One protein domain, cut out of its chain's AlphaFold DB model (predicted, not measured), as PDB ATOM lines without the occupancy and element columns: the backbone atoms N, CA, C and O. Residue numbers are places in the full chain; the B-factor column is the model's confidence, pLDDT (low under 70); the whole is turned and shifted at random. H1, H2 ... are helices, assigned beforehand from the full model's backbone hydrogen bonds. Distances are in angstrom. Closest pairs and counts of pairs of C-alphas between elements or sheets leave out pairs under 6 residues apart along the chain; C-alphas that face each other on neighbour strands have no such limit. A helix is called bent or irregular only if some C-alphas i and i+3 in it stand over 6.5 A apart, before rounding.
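Overview. This is residues 61 to 176 of the 182 residues of an uncharacterized protein of Phialophora americana (UniProt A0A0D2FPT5). Three long helices lie side by side in a slender up-and-down bundle, each running against the one before it, and H3 spans nearly its whole length. The printed part has 116 residues, all helix in class, in the order H1, H2, H3. It is loose, with a radius of gyration of the C-alphas of 18.7 A, and a rod of 68 by 19 by 15 A.

Arrangement. Start with H1, residues 61 to 85; it forms a hairpin with H2, residues 93 to 129, at a shallow tilt of 16 degrees, touching closest at the C-alphas of Ala 73 and Ser 111, 5.3 A. H3, residues 133 to 176, forms a hairpin with H2 at 17 degrees, closest at the C-alphas of Ala 115 and Val 146, 4.7 A. H3 touches H1, the same way at a shallow 11 degrees, closest at the C-alphas of Phe 63 and Pro 138, 4.7 A. Every O i to N i+4 pair is within hydrogen-bond range in H1 and H2, 38 of 40 in H3.

Along the chain. Find C-alpha 61 at (303.532, 76.991, -23.126), where H1 begins its 35.9 A; H2 measures 52.4 A, and H3 runs 66.0 A to C-alpha 176 at (286.454, 37.994, 18.260). H3 is only just irregular: C-alphas 134 and 137 are 6.51 A apart.

Size, cuts and confidence. The printed part has no cut; H1 to H2 is a short link, H2 to H3 a tight one. Look for pLDDT under 70 in 45 residues, among them 86 to 100 and 167 to 176.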
ATOM      1  N   CYS A  61     304.065  76.768 -24.453       68.88
ATOM      2  CA  CYS A  61     303.532  76.991 -23.126       68.88
ATOM      3  C   CYS A  61     302.370  76.005 -22.871       68.88
ATOM      4  O   CYS A  61     302.324  75.394 -21.807       68.88
ATOM      5  N   SER A  62     301.492  75.754 -23.848       65.69
ATOM      6  CA  SER A  62     300.384  74.791 -23.718       65.69
ATOM      7  C   SER A  62     300.882  73.364 -23.473       65.69
ATOM      8  O   SER A  62     300.368  72.652 -22.610       65.69
ATOM      9  N   PHE A  63     301.941  72.964 -24.177       66.69
ATOM     10  CA  PHE A  63     302.624  71.700 -23.930       66.69
ATOM     11  C   PHE A  63     303.229  71.643 -22.518       66.69
ATOM     12  O   PHE A  63     303.038  70.654 -21.813       66.69
ATOM     13  N   ALA A  64     303.893  72.710 -22.063       68.88
ATOM     14  CA  ALA A  64     304.472  72.781 -20.722       68.88
ATOM     15  C   ALA A  64     303.409  72.641 -19.617       68.88
ATOM     16  O   ALA A  64     303.642  71.936 -18.636       68.88
ATOM     17  N   VAL A  65     302.228  73.242 -19.796       71.69
ATOM     18  CA  VAL A  65     301.092  73.093 -18.870       71.69
ATOM     19  C   VAL A  65     300.605  71.649 -18.807       71.69
ATOM     20  O   VAL A  65     300.422  71.116 -17.714       71.69
ATOM     21  N   ALA A  66     300.448  70.987 -19.957       68.75
ATOM     22  CA  ALA A  66     300.045  69.583 -19.994       68.75
ATOM     23  C   ALA A  66     301.051  68.678 -19.259       68.75
ATOM     24  O   ALA A  66     300.660  67.823 -18.467       68.75
ATOM     25  N   ILE A  67     302.356  68.896 -19.464       70.81
ATOM     26  CA  ILE A  67     303.412  68.135 -18.781       70.81
ATOM     27  C   ILE A  67     303.431  68.419 -17.273       70.81
ATOM     28  O   ILE A  67     303.586  67.488 -16.480       70.81
ATOM     29  N   PHE A  68     303.249  69.677 -16.863       72.25
ATOM     30  CA  PHE A  68     303.167  70.041 -15.449       72.25
ATOM     31  C   PHE A  68     301.997  69.335 -14.751       72.25
ATOM     32  O   PHE A  68     302.184  68.789 -13.665       72.25
ATOM     33  N   ASN A  69     300.829  69.266 -15.397       72.12
ATOM     34  CA  ASN A  69     299.661  68.576 -14.846       72.12
ATOM     35  C   ASN A  69     299.904  67.066 -14.689       72.12
ATOM     36  O   ASN A  69     299.662  66.532 -13.606       72.12
ATOM     37  N   ILE A  70     300.508  66.408 -15.691       69.75
ATOM     38  CA  ILE A  70     300.921  64.992 -15.594       69.75
ATOM     39  C   ILE A  70     301.878  64.780 -14.413       69.75
ATOM     40  O   ILE A  70     301.750  63.815 -13.655       69.75
ATOM     41  N   GLY A  71     302.864  65.667 -14.258       71.88
ATOM     42  CA  GLY A  71     303.821  65.613 -13.155       71.88
ATOM     43  C   GLY A  71     303.142  65.768 -11.794       71.88
ATOM     44  O   GLY A  71     303.399  64.978 -10.885       71.88
ATOM     45  N   GLY A  72     302.239  66.742 -11.671       69.62
ATOM     46  CA  GLY A  72     301.478  67.016 -10.454       69.62
ATOM     47  C   GLY A  72     300.653  65.816  -9.993       69.62
ATOM     48  O   GLY A  72     300.797  65.383  -8.848       69.62
ATOM     49  N   ALA A  73     299.857  65.222 -10.885       70.75
ATOM     50  CA  ALA A  73     299.037  64.055 -10.561       70.75
ATOM     51  C   ALA A  73     299.880  62.843 -10.131       70.75
ATOM     52  O   ALA A  73     299.557  62.162  -9.153       70.75
ATOM     53  N   ARG A  74     301.020  62.600 -10.795       70.06
ATOM     54  CA  ARG A  74     301.943  61.523 -10.398       70.06
ATOM     55  C   ARG A  74     302.574  61.754  -9.031       70.06
ATOM     56  O   ARG A  74     302.702  60.801  -8.266       70.06
ATOM     57  N   ILE A  75     302.957  62.989  -8.711       72.62
ATOM     58  CA  ILE A  75     303.506  63.331  -7.391       72.62
ATOM     59  C   ILE A  75     302.446  63.105  -6.307       72.62
ATOM     60  O   ILE A  75     302.758  62.522  -5.269       72.62
ATOM     61  N   LEU A  76     301.196  63.513  -6.548       69.81
ATOM     62  CA  LEU A  76     300.087  63.310  -5.611       69.81
ATOM     63  C   LEU A  76     299.806  61.821  -5.363       69.81
ATOM     64  O   LEU A  76     299.771  61.394  -4.208       69.81
ATOM     65  N   SER A  77     299.720  61.017  -6.428       69.00
ATOM     66  CA  SER A  77     299.547  59.561  -6.315       69.00
ATOM     67  C   SER A  77     300.734  58.896  -5.603       69.00
ATOM     68  O   SER A  77     300.543  58.053  -4.728       69.00
ATOM     69  N   ALA A  78     301.972  59.321  -5.875       69.75
ATOM     70  CA  ALA A  78     303.150  58.807  -5.173       69.75
ATOM     71  C   ALA A  78     303.110  59.104  -3.664       69.75
ATOM     72  O   ALA A  78     303.457  58.244  -2.858       69.75
ATOM     73  N   ARG A  79     302.648  60.295  -3.261       68.56
ATOM     74  CA  ARG A  79     302.479  60.640  -1.840       68.56
ATOM     75  C   ARG A  79     301.405  59.797  -1.166       68.56
ATOM     76  O   ARG A  79     301.617  59.373  -0.035       68.56
ATOM     77  N   PHE A  80     300.300  59.513  -1.854       69.94
ATOM     78  CA  PHE A  80     299.294  58.579  -1.352       69.94
ATOM     79  C   PHE A  80     299.875  57.173  -1.149       69.94
ATOM     80  O   PHE A  80     299.711  56.602  -0.074       69.94
ATOM     81  N   ARG A  81     300.616  56.652  -2.134       69.00
ATOM     82  CA  ARG A  81     301.232  55.317  -2.052       69.00
ATOM     83  C   ARG A  81     302.231  55.189  -0.910       69.00
ATOM     84  O   ARG A  81     302.189  54.200  -0.202       69.00
ATOM     85  N   ILE A  82     303.040  56.217  -0.649       71.25
ATOM     86  CA  ILE A  82     303.960  56.221   0.503       71.25
ATOM     87  C   ILE A  82     303.206  56.048   1.831       71.25
ATOM     88  O   ILE A  82     303.683  55.350   2.719       71.25
ATOM     89  N   VAL A  83     302.031  56.668   1.978       67.44
ATOM     90  CA  VAL A  83     301.202  56.530   3.190       67.44
ATOM     91  C   VAL A  83     300.481  55.178   3.229       67.44
ATOM     92  O   VAL A  83     300.259  54.633   4.306       67.44
ATOM     93  N   ALA A  84     300.106  54.631   2.072       64.56
ATOM     94  CA  ALA A  84     299.502  53.304   1.983       64.56
ATOM     95  C   ALA A  84     300.506  52.189   2.323       64.56
ATOM     96  O   ALA A  84     300.169  51.278   3.075       64.56
ATOM     97  N   ASP A  85     301.742  52.312   1.842       71.12
ATOM     98  CA  ASP A  85     302.801  51.313   2.004       71.12
ATOM     99  C   ASP A  85     303.553  51.440   3.345       71.12
ATOM    100  O   ASP A  85     304.371  50.584   3.668       71.12
ATOM    101  N   SER A  86     303.313  52.491   4.145       68.69
ATOM    102  CA  SER A  86     304.012  52.679   5.425       68.69
ATOM    103  C   SER A  86     303.559  51.663   6.476       68.69
ATOM    104  O   SER A  86     302.347  51.508   6.673       68.69
ATOM    105  N   ASP A  87     304.508  51.056   7.193       69.25
ATOM    106  CA  ASP A  87     304.249  50.079   8.255       69.25
ATOM    107  C   ASP A  87     303.315  50.616   9.353       69.25
ATOM    108  O   ASP A  87     303.278  51.807   9.674       69.25
ATOM    109  N   VAL A  88     302.516  49.715   9.922       60.91
ATOM    110  CA  VAL A  88     301.568  50.023  10.994       60.91
ATOM    111  C   VAL A  88     302.282  49.925  12.339       60.91
ATOM    112  O   VAL A  88     302.618  48.828  12.780       60.91
ATOM    113  N   GLU A  89     302.465  51.050  13.031       67.50
ATOM    114  CA  GLU A  89     302.884  51.010  14.434       67.50
ATOM    115  C   GLU A  89     301.729  50.510  15.328       67.50
ATOM    116  O   GLU A  89     300.608  51.037  15.239       67.50
ATOM    117  N   PRO A  90     301.972  49.515  16.204       59.47
ATOM    118  CA  PRO A  90     300.946  48.981  17.094       59.47
ATOM    119  C   PRO A  90     300.409  50.083  18.020       59.47
ATOM    120  O   PRO A  90     301.171  50.807  18.657       59.47
ATOM    121  N   GLY A  91     299.080  50.229  18.072       66.69
ATOM    122  CA  GLY A  91     298.387  51.289  18.820       66.69
ATOM    123  C   GLY A  91     298.041  52.552  18.014       66.69
ATOM    124  O   GLY A  91     297.231  53.355  18.476       66.69
ATOM    125  N   TYR A  92     298.561  52.711  16.789       65.31
ATOM    126  CA  TYR A  92     298.286  53.873  15.921       65.31
ATOM    127  C   TYR A  92     297.449  53.548  14.674       65.31
ATOM    128  O   TYR A  92     297.254  54.404  13.809       65.31
ATOM    129  N   GLU A  93     296.880  52.346  14.594       68.19
ATOM    130  CA  GLU A  93     296.083  51.851  13.462       68.19
ATOM    131  C   GLU A  93     294.951  52.789  13.031       68.19
ATOM    132  O   GLU A  93     294.778  53.083  11.846       68.19
ATOM    133  N   ILE A  94     294.199  53.310  14.004       67.06
ATOM    134  CA  ILE A  94     293.065  54.210  13.761       67.06
ATOM    135  C   ILE A  94     293.555  55.551  13.194       67.06
ATOM    136  O   ILE A  94     292.945  56.093  12.269       67.06
ATOM    137  N   SER A  95     294.675  56.068  13.709       66.38
ATOM    138  CA  SER A  95     295.282  57.322  13.249       66.38
ATOM    139  C   SER A  95     295.871  57.182  11.841       66.38
ATOM    140  O   SER A  95     295.598  58.012  10.968       66.38
ATOM    141  N   ARG A  96     296.585  56.081  11.566       68.50
ATOM    142  CA  ARG A  96     297.083  55.738  10.223       68.50
ATOM    143  C   ARG A  96     295.934  55.641   9.223       68.50
ATOM    144  O   ARG A  96     296.005  56.242   8.154       68.50
ATOM    145  N   TYR A  97     294.844  54.961   9.577       68.38
ATOM    146  CA  TYR A  97     293.688  54.816   8.691       68.38
ATOM    147  C   TYR A  97     292.949  56.146   8.442       68.38
ATOM    148  O   TYR A  97     292.451  56.386   7.337       68.38
ATOM    149  N   ALA A  98     292.896  57.041   9.434       68.25
ATOM    150  CA  ALA A  98     292.371  58.396   9.262       68.25
ATOM    151  C   ALA A  98     293.246  59.232   8.310       68.25
ATOM    152  O   ALA A  98     292.717  59.854   7.388       68.25
ATOM    153  N   ASN A  99     294.572  59.179   8.464       68.69
ATOM    154  CA  ASN A  99     295.511  59.839   7.555       68.69
ATOM    155  C   ASN A  99     295.403  59.280   6.129       68.69
ATOM    156  O   ASN A  99     295.305  60.052   5.179       68.69
ATOM    157  N   LEU A 100     295.322  57.956   5.971       69.69
ATOM    158  CA  LEU A 100     295.142  57.301   4.673       69.69
ATOM    159  C   LEU A 100     293.875  57.793   3.956       69.69
ATOM    160  O   LEU A 100     293.917  58.105   2.768       69.69
ATOM    161  N   LYS A 101     292.752  57.911   4.679       71.06
ATOM    162  CA  LYS A 101     291.494  58.467   4.151       71.06
ATOM    163  C   LYS A 101     291.640  59.910   3.685       71.06
ATOM    164  O   LYS A 101     291.171  60.240   2.601       71.06
ATOM    165  N   VAL A 102     292.250  60.766   4.502       70.00
ATOM    166  CA  VAL A 102     292.418  62.190   4.178       70.00
ATOM    167  C   VAL A 102     293.319  62.352   2.958       70.00
ATOM    168  O   VAL A 102     292.940  63.042   2.013       70.00
ATOM    169  N   THR A 103     294.460  61.662   2.927       69.81
ATOM    170  CA  THR A 103     295.392  61.692   1.794       69.81
ATOM    171  C   THR A 103     294.750  61.134   0.523       69.81
ATOM    172  O   THR A 103     294.933  61.711  -0.546       69.81
ATOM    173  N   PHE A 104     293.943  60.071   0.623       78.25
ATOM    174  CA  PHE A 104     293.180  59.532  -0.505       78.25
ATOM    175  C   PHE A 104     292.177  60.547  -1.065       78.25
ATOM    176  O   PHE A 104     292.165  60.801  -2.271       78.25
ATOM    177  N   ILE A 105     291.350  61.148  -0.199       76.25
ATOM    178  CA  ILE A 105     290.347  62.145  -0.598       76.25
ATOM    179  C   ILE A 105     291.034  63.335  -1.266       76.25
ATOM    180  O   ILE A 105     290.608  63.778  -2.331       76.25
ATOM    181  N   LEU A 106     292.121  63.824  -0.673       72.81
ATOM    182  CA  LEU A 106     292.845  64.973  -1.188       72.81
ATOM    183  C   LEU A 106     293.529  64.667  -2.528       72.81
ATOM    184  O   LEU A 106     293.352  65.426  -3.475       72.81
ATOM    185  N   SER A 107     294.246  63.542  -2.635       74.31
ATOM    186  CA  SER A 107     294.855  63.089  -3.896       74.31
ATOM    187  C   SER A 107     293.800  62.956  -4.996       74.31
ATOM    188  O   SER A 107     293.976  63.473  -6.097       74.31
ATOM    189  N   THR A 108     292.652  62.353  -4.676       80.75
ATOM    190  CA  THR A 108     291.556  62.147  -5.631       80.75
ATOM    191  C   THR A 108     290.955  63.467  -6.103       80.75
ATOM    192  O   THR A 108     290.819  63.673  -7.306       80.75
ATOM    193  N   ILE A 109     290.616  64.377  -5.182       80.81
ATOM    194  CA  ILE A 109     290.032  65.683  -5.528       80.81
ATOM    195  C   ILE A 109     291.007  66.491  -6.387       80.81
ATOM    196  O   ILE A 109     290.602  67.068  -7.393       80.81
ATOM    197  N   LEU A 110     292.288  66.520  -6.022       76.44
ATOM    198  CA  LEU A 110     293.290  67.299  -6.744       76.44
ATOM    199  C   LEU A 110     293.548  66.750  -8.143       76.44
ATOM    200  O   LEU A 110     293.498  67.515  -9.105       76.44
ATOM    201  N   SER A 111     293.755  65.440  -8.269       79.06
ATOM    202  CA  SER A 111     293.913  64.785  -9.571       79.06
ATOM    203  C   SER A 111     292.669  64.969 -10.442       79.06
ATOM    204  O   SER A 111     292.787  65.188 -11.642       79.06
ATOM    205  N   PHE A 112     291.469  64.968  -9.852       82.12
ATOM    206  CA  PHE A 112     290.229  65.201 -10.590       82.12
ATOM    207  C   PHE A 112     290.114  66.639 -11.110       82.12
ATOM    208  O   PHE A 112     289.752  66.851 -12.267       82.12
ATOM    209  N   VAL A 113     290.459  67.639 -10.292       80.12
ATOM    210  CA  VAL A 113     290.463  69.041 -10.737       80.12
ATOM    211  C   VAL A 113     291.517  69.270 -11.823       80.12
ATOM    212  O   VAL A 113     291.218  69.935 -12.816       80.12
ATOM    213  N   LEU A 114     292.713  68.688 -11.686       78.19
ATOM    214  CA  LEU A 114     293.757  68.740 -12.716       78.19
ATOM    215  C   LEU A 114     293.295  68.087 -14.027       78.19
ATOM    216  O   LEU A 114     293.479  68.678 -15.095       78.19
ATOM    217  N   ALA A 115     292.615  66.941 -13.954       82.38
ATOM    218  CA  ALA A 115     292.056  66.270 -15.122       82.38
ATOM    219  C   ALA A 115     290.997  67.137 -15.823       82.38
ATOM    220  O   ALA A 115     291.052  67.319 -17.039       82.38
ATOM    221  N   ILE A 116     290.060  67.735 -15.076       83.31
ATOM    222  CA  ILE A 116     289.035  68.627 -15.649       83.31
ATOM    223  C   ILE A 116     289.677  69.857 -16.289       83.31
ATOM    224  O   ILE A 116     289.340  70.207 -17.419       83.31
ATOM    225  N   ALA A 117     290.611  70.501 -15.590       77.69
ATOM    226  CA  ALA A 117     291.316  71.675 -16.089       77.69
ATOM    227  C   ALA A 117     292.067  71.372 -17.396       77.69
ATOM    228  O   ALA A 117     291.980  72.132 -18.363       77.69
ATOM    229  N   THR A 118     292.756  70.232 -17.446       78.44
ATOM    230  CA  THR A 118     293.491  69.800 -18.639       78.44
ATOM    231  C   THR A 118     292.550  69.410 -19.774       78.44
ATOM    232  O   THR A 118     292.808  69.752 -20.925       78.44
ATOM    233  N   GLY A 119     291.427  68.756 -19.468       81.06
ATOM    234  CA  GLY A 119     290.392  68.431 -20.449       81.06
ATOM    235  C   GLY A 119     289.742  69.677 -21.052       81.06
ATOM    236  O   GLY A 119     289.550  69.747 -22.266       81.06
ATOM    237  N   TYR A 120     289.476  70.695 -20.230       80.12
ATOM    238  CA  TYR A 120     288.985  71.988 -20.700       80.12
ATOM    239  C   TYR A 120     289.999  72.662 -21.632       80.12
ATOM    240  O   TYR A 120     289.643  73.042 -22.746       80.12
ATOM    241  N   LEU A 121     291.278  72.722 -21.247       76.75
ATOM    242  CA  LEU A 121     292.336  73.254 -22.111       76.75
ATOM    243  C   LEU A 121     292.476  72.466 -23.420       76.75
ATOM    244  O   LEU A 121     292.569  73.076 -24.479       76.75
ATOM    245  N   ALA A 122     292.406  71.133 -23.381       79.50
ATOM    246  CA  ALA A 122     292.437  70.302 -24.583       79.50
ATOM    247  C   ALA A 122     291.266  70.598 -25.530       79.50
ATOM    248  O   ALA A 122     291.439  70.593 -26.750       79.50
ATOM    249  N   SER A 123     290.084  70.910 -24.986       78.50
ATOM    250  CA  SER A 123     288.937  71.338 -25.792       78.50
ATOM    251  C   SER A 123     289.165  72.699 -26.463       78.50
ATOM    252  O   SER A 123     288.825  72.857 -27.635       78.50
ATOM    253  N   LEU A 124     289.814  73.644 -25.770       75.38
ATOM    254  CA  LEU A 124     290.191  74.945 -26.333       75.38
ATOM    255  C   LEU A 124     291.273  74.796 -27.410       75.38
ATOM    256  O   LEU A 124     291.149  75.359 -28.496       75.38
ATOM    257  N   TRP A 125     292.303  73.983 -27.152       78.31
ATOM    258  CA  TRP A 125     293.357  73.695 -28.125       78.31
ATOM    259  C   TRP A 125     292.799  73.049 -29.390       78.31
ATOM    260  O   TRP A 125     293.246  73.387 -30.481       78.31
ATOM    261  N   ARG A 126     291.784  72.180 -29.274       75.75
ATOM    262  CA  ARG A 126     291.113  71.583 -30.436       75.75
ATOM    263  C   ARG A 126     290.502  72.642 -31.352       75.75
ATOM    264  O   ARG A 126     290.553  72.467 -32.566       75.75
ATOM    265  N   GLY A 127     289.949  73.717 -30.790       72.81
ATOM    266  CA  GLY A 127     289.473  74.863 -31.568       72.81
ATOM    267  C   GLY A 127     290.604  75.523 -32.361       72.81
ATOM    268  O   GLY A 127     290.455  75.765 -33.554       72.81
ATOM    269  N   ALA A 128     291.768  75.699 -31.732       69.31
ATOM    270  CA  ALA A 128     292.951  76.301 -32.350       69.31
ATOM    271  C   ALA A 128     293.661  75.400 -33.388       69.31
ATOM    272  O   ALA A 128     294.390  75.903 -34.239       69.31
ATOM    273  N   VAL A 129     293.451  74.074 -33.368       73.50
ATOM    274  CA  VAL A 129     294.061  73.141 -34.343       73.50
ATOM    275  C   VAL A 129     293.615  73.423 -35.779       73.50
ATOM    276  O   VAL A 129     294.406  73.233 -36.702       73.50
ATOM    277  N   ALA A 130     292.373  73.876 -35.979       73.19
ATOM    278  CA  ALA A 130     291.859  74.207 -37.310       73.19
ATOM    279  C   ALA A 130     292.635  75.362 -37.969       73.19
ATOM    280  O   ALA A 130     292.692  75.451 -39.193       73.19
ATOM    281  N   GLU A 131     293.253  76.214 -37.156       67.81
ATOM    282  CA  GLU A 131     293.966  77.413 -37.590       67.81
ATOM    283  C   GLU A 131     295.486  77.222 -37.546       67.81
ATOM    284  O   GLU A 131     296.214  77.815 -38.341       67.81
ATOM    285  N   ASN A 132     295.989  76.366 -36.648       68.25
ATOM    286  CA  ASN A 132     297.412  76.078 -36.529       68.25
ATOM    287  C   ASN A 132     297.692  74.633 -36.082       68.25
ATOM    288  O   ASN A 132     297.400  74.224 -34.955       68.25
ATOM    289  N   ILE A 133     298.385  73.885 -36.945       76.19
ATOM    290  CA  ILE A 133     298.749  72.480 -36.710       76.19
ATOM    291  C   ILE A 133     299.651  72.278 -35.475       76.19
ATOM    292  O   ILE A 133     299.690  71.190 -34.901       76.19
ATOM    293  N   GLY A 134     300.338  73.330 -35.011       69.38
ATOM    294  CA  GLY A 134     301.181  73.309 -33.813       69.38
ATOM    295  C   GLY A 134     300.430  72.990 -32.515       69.38
ATOM    296  O   GLY A 134     301.052  72.550 -31.549       69.38
ATOM    297  N   PHE A 135     299.099  73.130 -32.491       71.62
ATOM    298  CA  PHE A 135     298.265  72.795 -31.329       71.62
ATOM    299  C   PHE A 135     297.908  71.307 -31.228       71.62
ATOM    300  O   PHE A 135     297.381  70.883 -30.197       71.62
ATOM    301  N   ILE A 136     298.251  70.484 -32.229       80.94
ATOM    302  CA  ILE A 136     298.025  69.032 -32.175       80.94
ATOM    303  C   ILE A 136     298.805  68.400 -31.018       80.94
ATOM    304  O   ILE A 136     298.245  67.601 -30.269       80.94
ATOM    305  N   ALA A 137     300.077  68.770 -30.840       76.56
ATOM    306  CA  ALA A 137     300.908  68.208 -29.777       76.56
ATOM    307  C   ALA A 137     300.352  68.526 -28.368       76.56
ATOM    308  O   ALA A 137     300.177  67.580 -27.600       76.56
ATOM    309  N   PRO A 138     299.983  69.784 -28.041       75.19
ATOM    310  CA  PRO A 138     299.224  70.107 -26.833       75.19
ATOM    311  C   PRO A 138     297.902  69.342 -26.692       75.19
ATOM    312  O   PRO A 138     297.613  68.821 -25.622       75.19
ATOM    313  N   CYS A 139     297.099  69.209 -27.756       81.00
ATOM    314  CA  CYS A 139     295.841  68.448 -27.699       81.00
ATOM    315  C   CYS A 139     296.064  66.991 -27.282       81.00
ATOM    316  O   CYS A 139     295.373  66.482 -26.397       81.00
ATOM    317  N   ILE A 140     297.029  66.322 -27.916       85.31
ATOM    318  CA  ILE A 140     297.355  64.923 -27.625       85.31
ATOM    319  C   ILE A 140     297.921  64.803 -26.209       85.31
ATOM    320  O   ILE A 140     297.492  63.924 -25.464       85.31
ATOM    321  N   SER A 141     298.842  65.683 -25.808       78.75
ATOM    322  CA  SER A 141     299.410  65.643 -24.457       78.75
ATOM    323  C   SER A 141     298.358  65.927 -23.386       78.75
ATOM    324  O   SER A 141     298.364  65.264 -22.353       78.75
ATOM    325  N   GLY A 142     297.411  66.830 -23.648       79.50
ATOM    326  CA  GLY A 142     296.261  67.082 -22.785       79.50
ATOM    327  C   GLY A 142     295.359  65.861 -22.641       79.50
ATOM    328  O   GLY A 142     295.001  65.489 -21.528       79.50
ATOM    329  N   PHE A 143     295.043  65.180 -23.744       83.62
ATOM    330  CA  PHE A 143     294.275  63.936 -23.692       83.62
ATOM    331  C   PHE A 143     295.002  62.845 -22.892       83.62
ATOM    332  O   PHE A 143     294.406  62.217 -22.018       83.62
ATOM    333  N   VAL A 144     296.300  62.653 -23.144       84.94
ATOM    334  CA  VAL A 144     297.131  61.706 -22.387       84.94
ATOM    335  C   VAL A 144     297.148  62.066 -20.903       84.94
ATOM    336  O   VAL A 144     297.023  61.170 -20.075       84.94
ATOM    337  N   ALA A 145     297.249  63.351 -20.561       81.62
ATOM    338  CA  ALA A 145     297.210  63.811 -19.179       81.62
ATOM    339  C   ALA A 145     295.904  63.423 -18.487       81.62
ATOM    340  O   ALA A 145     295.943  62.764 -17.456       81.62
ATOM    341  N   VAL A 146     294.756  63.709 -19.108       85.50
ATOM    342  CA  VAL A 146     293.446  63.326 -18.564       85.50
ATOM    343  C   VAL A 146     293.360  61.816 -18.326       85.50
ATOM    344  O   VAL A 146     292.929  61.379 -17.259       85.50
ATOM    345  N   VAL A 147     293.802  61.002 -19.289       86.81
ATOM    346  CA  VAL A 147     293.793  59.536 -19.154       86.81
ATOM    347  C   VAL A 147     294.712  59.066 -18.024       86.81
ATOM    348  O   VAL A 147     294.330  58.184 -17.254       86.81
ATOM    349  N   VAL A 148     295.909  59.645 -17.900       83.81
ATOM    350  CA  VAL A 148     296.861  59.315 -16.830       83.81
ATOM    351  C   VAL A 148     296.303  59.698 -15.461       83.81
ATOM    352  O   VAL A 148     296.394  58.892 -14.537       83.81
ATOM    353  N   ASP A 149     295.685  60.870 -15.340       81.81
ATOM    354  CA  ASP A 149     295.106  61.362 -14.089       81.81
ATOM    355  C   ASP A 149     293.950  60.461 -13.630       81.81
ATOM    356  O   ASP A 149     293.921  60.015 -12.481       81.81
ATOM    357  N   PHE A 150     293.040  60.093 -14.539       83.31
ATOM    358  CA  PHE A 150     291.979  59.127 -14.234       83.31
ATOM    359  C   PHE A 150     292.528  57.733 -13.921       83.31
ATOM    360  O   PHE A 150     292.031  57.068 -13.010       83.31
ATOM    361  N   GLY A 151     293.569  57.292 -14.628       84.38
ATOM    362  CA  GLY A 151     294.252  56.032 -14.342       84.38
ATOM    363  C   GLY A 151     294.856  56.002 -12.935       84.38
ATOM    364  O   GLY A 151     294.715  55.002 -12.230       84.38
ATOM    365  N   ALA A 152     295.466  57.106 -12.497       79.75
ATOM    366  CA  ALA A 152     295.991  57.256 -11.144       79.75
ATOM    367  C   ALA A 152     294.869  57.214 -10.096       79.75
ATOM    368  O   ALA A 152     294.969  56.452  -9.137       79.75
ATOM    369  N   ILE A 153     293.762  57.934 -10.319       83.00
ATOM    370  CA  ILE A 153     292.589  57.908  -9.428       83.00
ATOM    371  C   ILE A 153     292.032  56.486  -9.283       83.00
ATOM    372  O   ILE A 153     291.716  56.055  -8.173       83.00
ATOM    373  N   LEU A 154     291.912  55.740 -10.385       86.44
ATOM    374  CA  LEU A 154     291.409  54.364 -10.366       86.44
ATOM    375  C   LEU A 154     292.355  53.418  -9.617       86.44
ATOM    376  O   LEU A 154     291.894  52.616  -8.802       86.44
ATOM    377  N   ALA A 155     293.663  53.528  -9.859       82.12
ATOM    378  CA  ALA A 155     294.670  52.733  -9.163       82.12
ATOM    379  C   ALA A 155     294.673  53.022  -7.652       82.12
ATOM    380  O   ALA A 155     294.636  52.091  -6.845       82.12
ATOM    381  N   ASP A 156     294.640  54.300  -7.273       81.56
ATOM    382  CA  ASP A 156     294.614  54.732  -5.876       81.56
ATOM    383  C   ASP A 156     293.304  54.293  -5.190       81.56
ATOM    384  O   ASP A 156     293.317  53.826  -4.049       81.56
ATOM    385  N   SER A 157     292.174  54.347  -5.905       82.56
ATOM    386  CA  SER A 157     290.872  53.865  -5.413       82.56
ATOM    387  C   SER A 157     290.878  52.363  -5.152       82.56
ATOM    388  O   SER A 157     290.340  51.902  -4.142       82.56
ATOM    389  N   TRP A 158     291.489  51.583  -6.046       84.44
ATOM    390  CA  TRP A 158     291.610  50.139  -5.872       84.44
ATOM    391  C   TRP A 158     292.463  49.787  -4.649       84.44
ATOM    392  O   TRP A 158     292.032  48.975  -3.826       84.44
ATOM    393  N   LEU A 159     293.608  50.455  -4.478       80.38
ATOM    394  CA  LEU A 159     294.485  50.282  -3.318       80.38
ATOM    395  C   LEU A 159     293.768  50.652  -2.010       80.38
ATOM    396  O   LEU A 159     293.783  49.889  -1.045       80.38
ATOM    397  N   PHE A 160     293.032  51.765  -1.997       81.44
ATOM    398  CA  PHE A 160     292.248  52.178  -0.834       81.44
ATOM    399  C   PHE A 160     291.166  51.152  -0.447       81.44
ATOM    400  O   PHE A 160     290.919  50.901   0.738       81.44
ATOM    401  N   VAL A 161     290.517  50.517  -1.430       83.06
ATOM    402  CA  VAL A 161     289.546  49.440  -1.175       83.06
ATOM    403  C   VAL A 161     290.220  48.212  -0.559       83.06
ATOM    404  O   VAL A 161     289.618  47.583   0.318       83.06
ATOM    405  N   GLN A 162     291.440  47.868  -0.980       82.31
ATOM    406  CA  GLN A 162     292.202  46.767  -0.388       82.31
ATOM    407  C   GLN A 162     292.556  47.049   1.076       82.31
ATOM    408  O   GLN A 162     292.188  46.253   1.942       82.31
ATOM    409  N   GLU A 163     293.138  48.214   1.365       77.75
ATOM    410  CA  GLU A 163     293.469  48.650   2.731       77.75
ATOM    411  C   GLU A 163     292.230  48.661   3.640       77.75
ATOM    412  O   GLU A 163     292.237  48.146   4.760       77.75
ATOM    413  N   ARG A 164     291.091  49.153   3.134       77.06
ATOM    414  CA  ARG A 164     289.818  49.143   3.873       77.06
ATOM    415  C   ARG A 164     289.332  47.731   4.213       77.06
ATOM    416  O   ARG A 164     288.711  47.543   5.262       77.06
ATOM    417  N   ARG A 165     289.545  46.747   3.333       76.56
ATOM    418  CA  ARG A 165     289.190  45.341   3.601       76.56
ATOM    419  C   ARG A 165     290.119  44.728   4.649       76.56
ATOM    420  O   ARG A 165     289.618  44.005   5.507       76.56
ATOM    421  N   GLY A 166     291.416  45.040   4.603       71.31
ATOM    422  CA  GLY A 166     292.396  44.629   5.614       71.31
ATOM    423  C   GLY A 166     292.042  45.154   7.006       71.31
ATOM    424  O   GLY A 166     291.855  44.367   7.931       71.31
ATOM    425  N   PHE A 167     291.800  46.463   7.122       64.00
ATOM    426  CA  PHE A 167     291.421  47.108   8.384       64.00
ATOM    427  C   PHE A 167     290.142  46.521   9.008       64.00
ATOM    428  O   PHE A 167     290.093  46.259  10.209       64.00
ATOM    429  N   LYS A 168     289.103  46.255   8.196       65.19
ATOM    430  CA  LYS A 168     287.862  45.613   8.676       65.19
ATOM    431  C   LYS A 168     288.086  44.199   9.219       65.19
ATOM    432  O   LYS A 168     287.389  43.798  10.146       65.19
ATOM    433  N   ARG A 169     289.014  43.431   8.635       64.12
ATOM    434  CA  ARG A 169     289.345  42.085   9.131       64.12
ATOM    435  C   ARG A 169     290.093  42.151  10.460       64.12
ATOM    436  O   ARG A 169     289.721  41.415  11.367       64.12
ATOM    437  N   ALA A 170     291.070  43.051  10.587       61.09
ATOM    438  CA  ALA A 170     291.833  43.246  11.823       61.09
ATOM    439  C   ALA A 170     290.916  43.611  13.003       61.09
ATOM    440  O   ALA A 170     290.874  42.896  14.000       61.09
ATOM    441  N   THR A 171     290.049  44.610  12.822       60.03
ATOM    442  CA  THR A 171     289.065  45.004  13.850       60.03
ATOM    443  C   THR A 171     288.063  43.895  14.194       60.03
ATOM    444  O   THR A 171     287.683  43.755  15.352       60.03
ATOM    445  N   SER A 172     287.646  43.059  13.233       60.16
ATOM    446  CA  SER A 172     286.773  41.907  13.528       60.16
ATOM    447  C   SER A 172     287.476  40.781  14.301       60.16
ATOM    448  O   SER A 172     286.829  40.080  15.076       60.16
ATOM    449  N   SER A 173     288.788  40.618  14.109       57.84
ATOM    450  CA  SER A 173     289.611  39.625  14.808       57.84
ATOM    451  C   SER A 173     289.817  40.001  16.274       57.84
ATOM    452  O   SER A 173     289.668  39.150  17.147       57.84
ATOM    453  N   GLU A 174     290.095  41.276  16.558       54.09
ATOM    454  CA  GLU A 174     290.261  41.765  17.934       54.09
ATOM    455  C   GLU A 174     288.952  41.697  18.736       54.09
ATOM    456  O   GLU A 174     288.948  41.263  19.888       54.09
ATOM    457  N   LEU A 175     287.812  42.018  18.109       52.84
ATOM    458  CA  LEU A 175     286.486  41.827  18.715       52.84
ATOM    459  C   LEU A 175     286.146  40.345  18.955       52.84
ATOM    460  O   LEU A 175     285.464  40.024  19.924       52.84
ATOM    461  N   GLY A 176     286.627  39.439  18.096       47.78
ATOM    462  CA  GLY A 176     286.454  37.994  18.260       47.78
ATOM    463  C   GLY A 176     287.317  37.395  19.375       47.78
ATOM    464  O   GLY A 176     286.857  36.507  20.086       47.78
TER     465      GLY A 176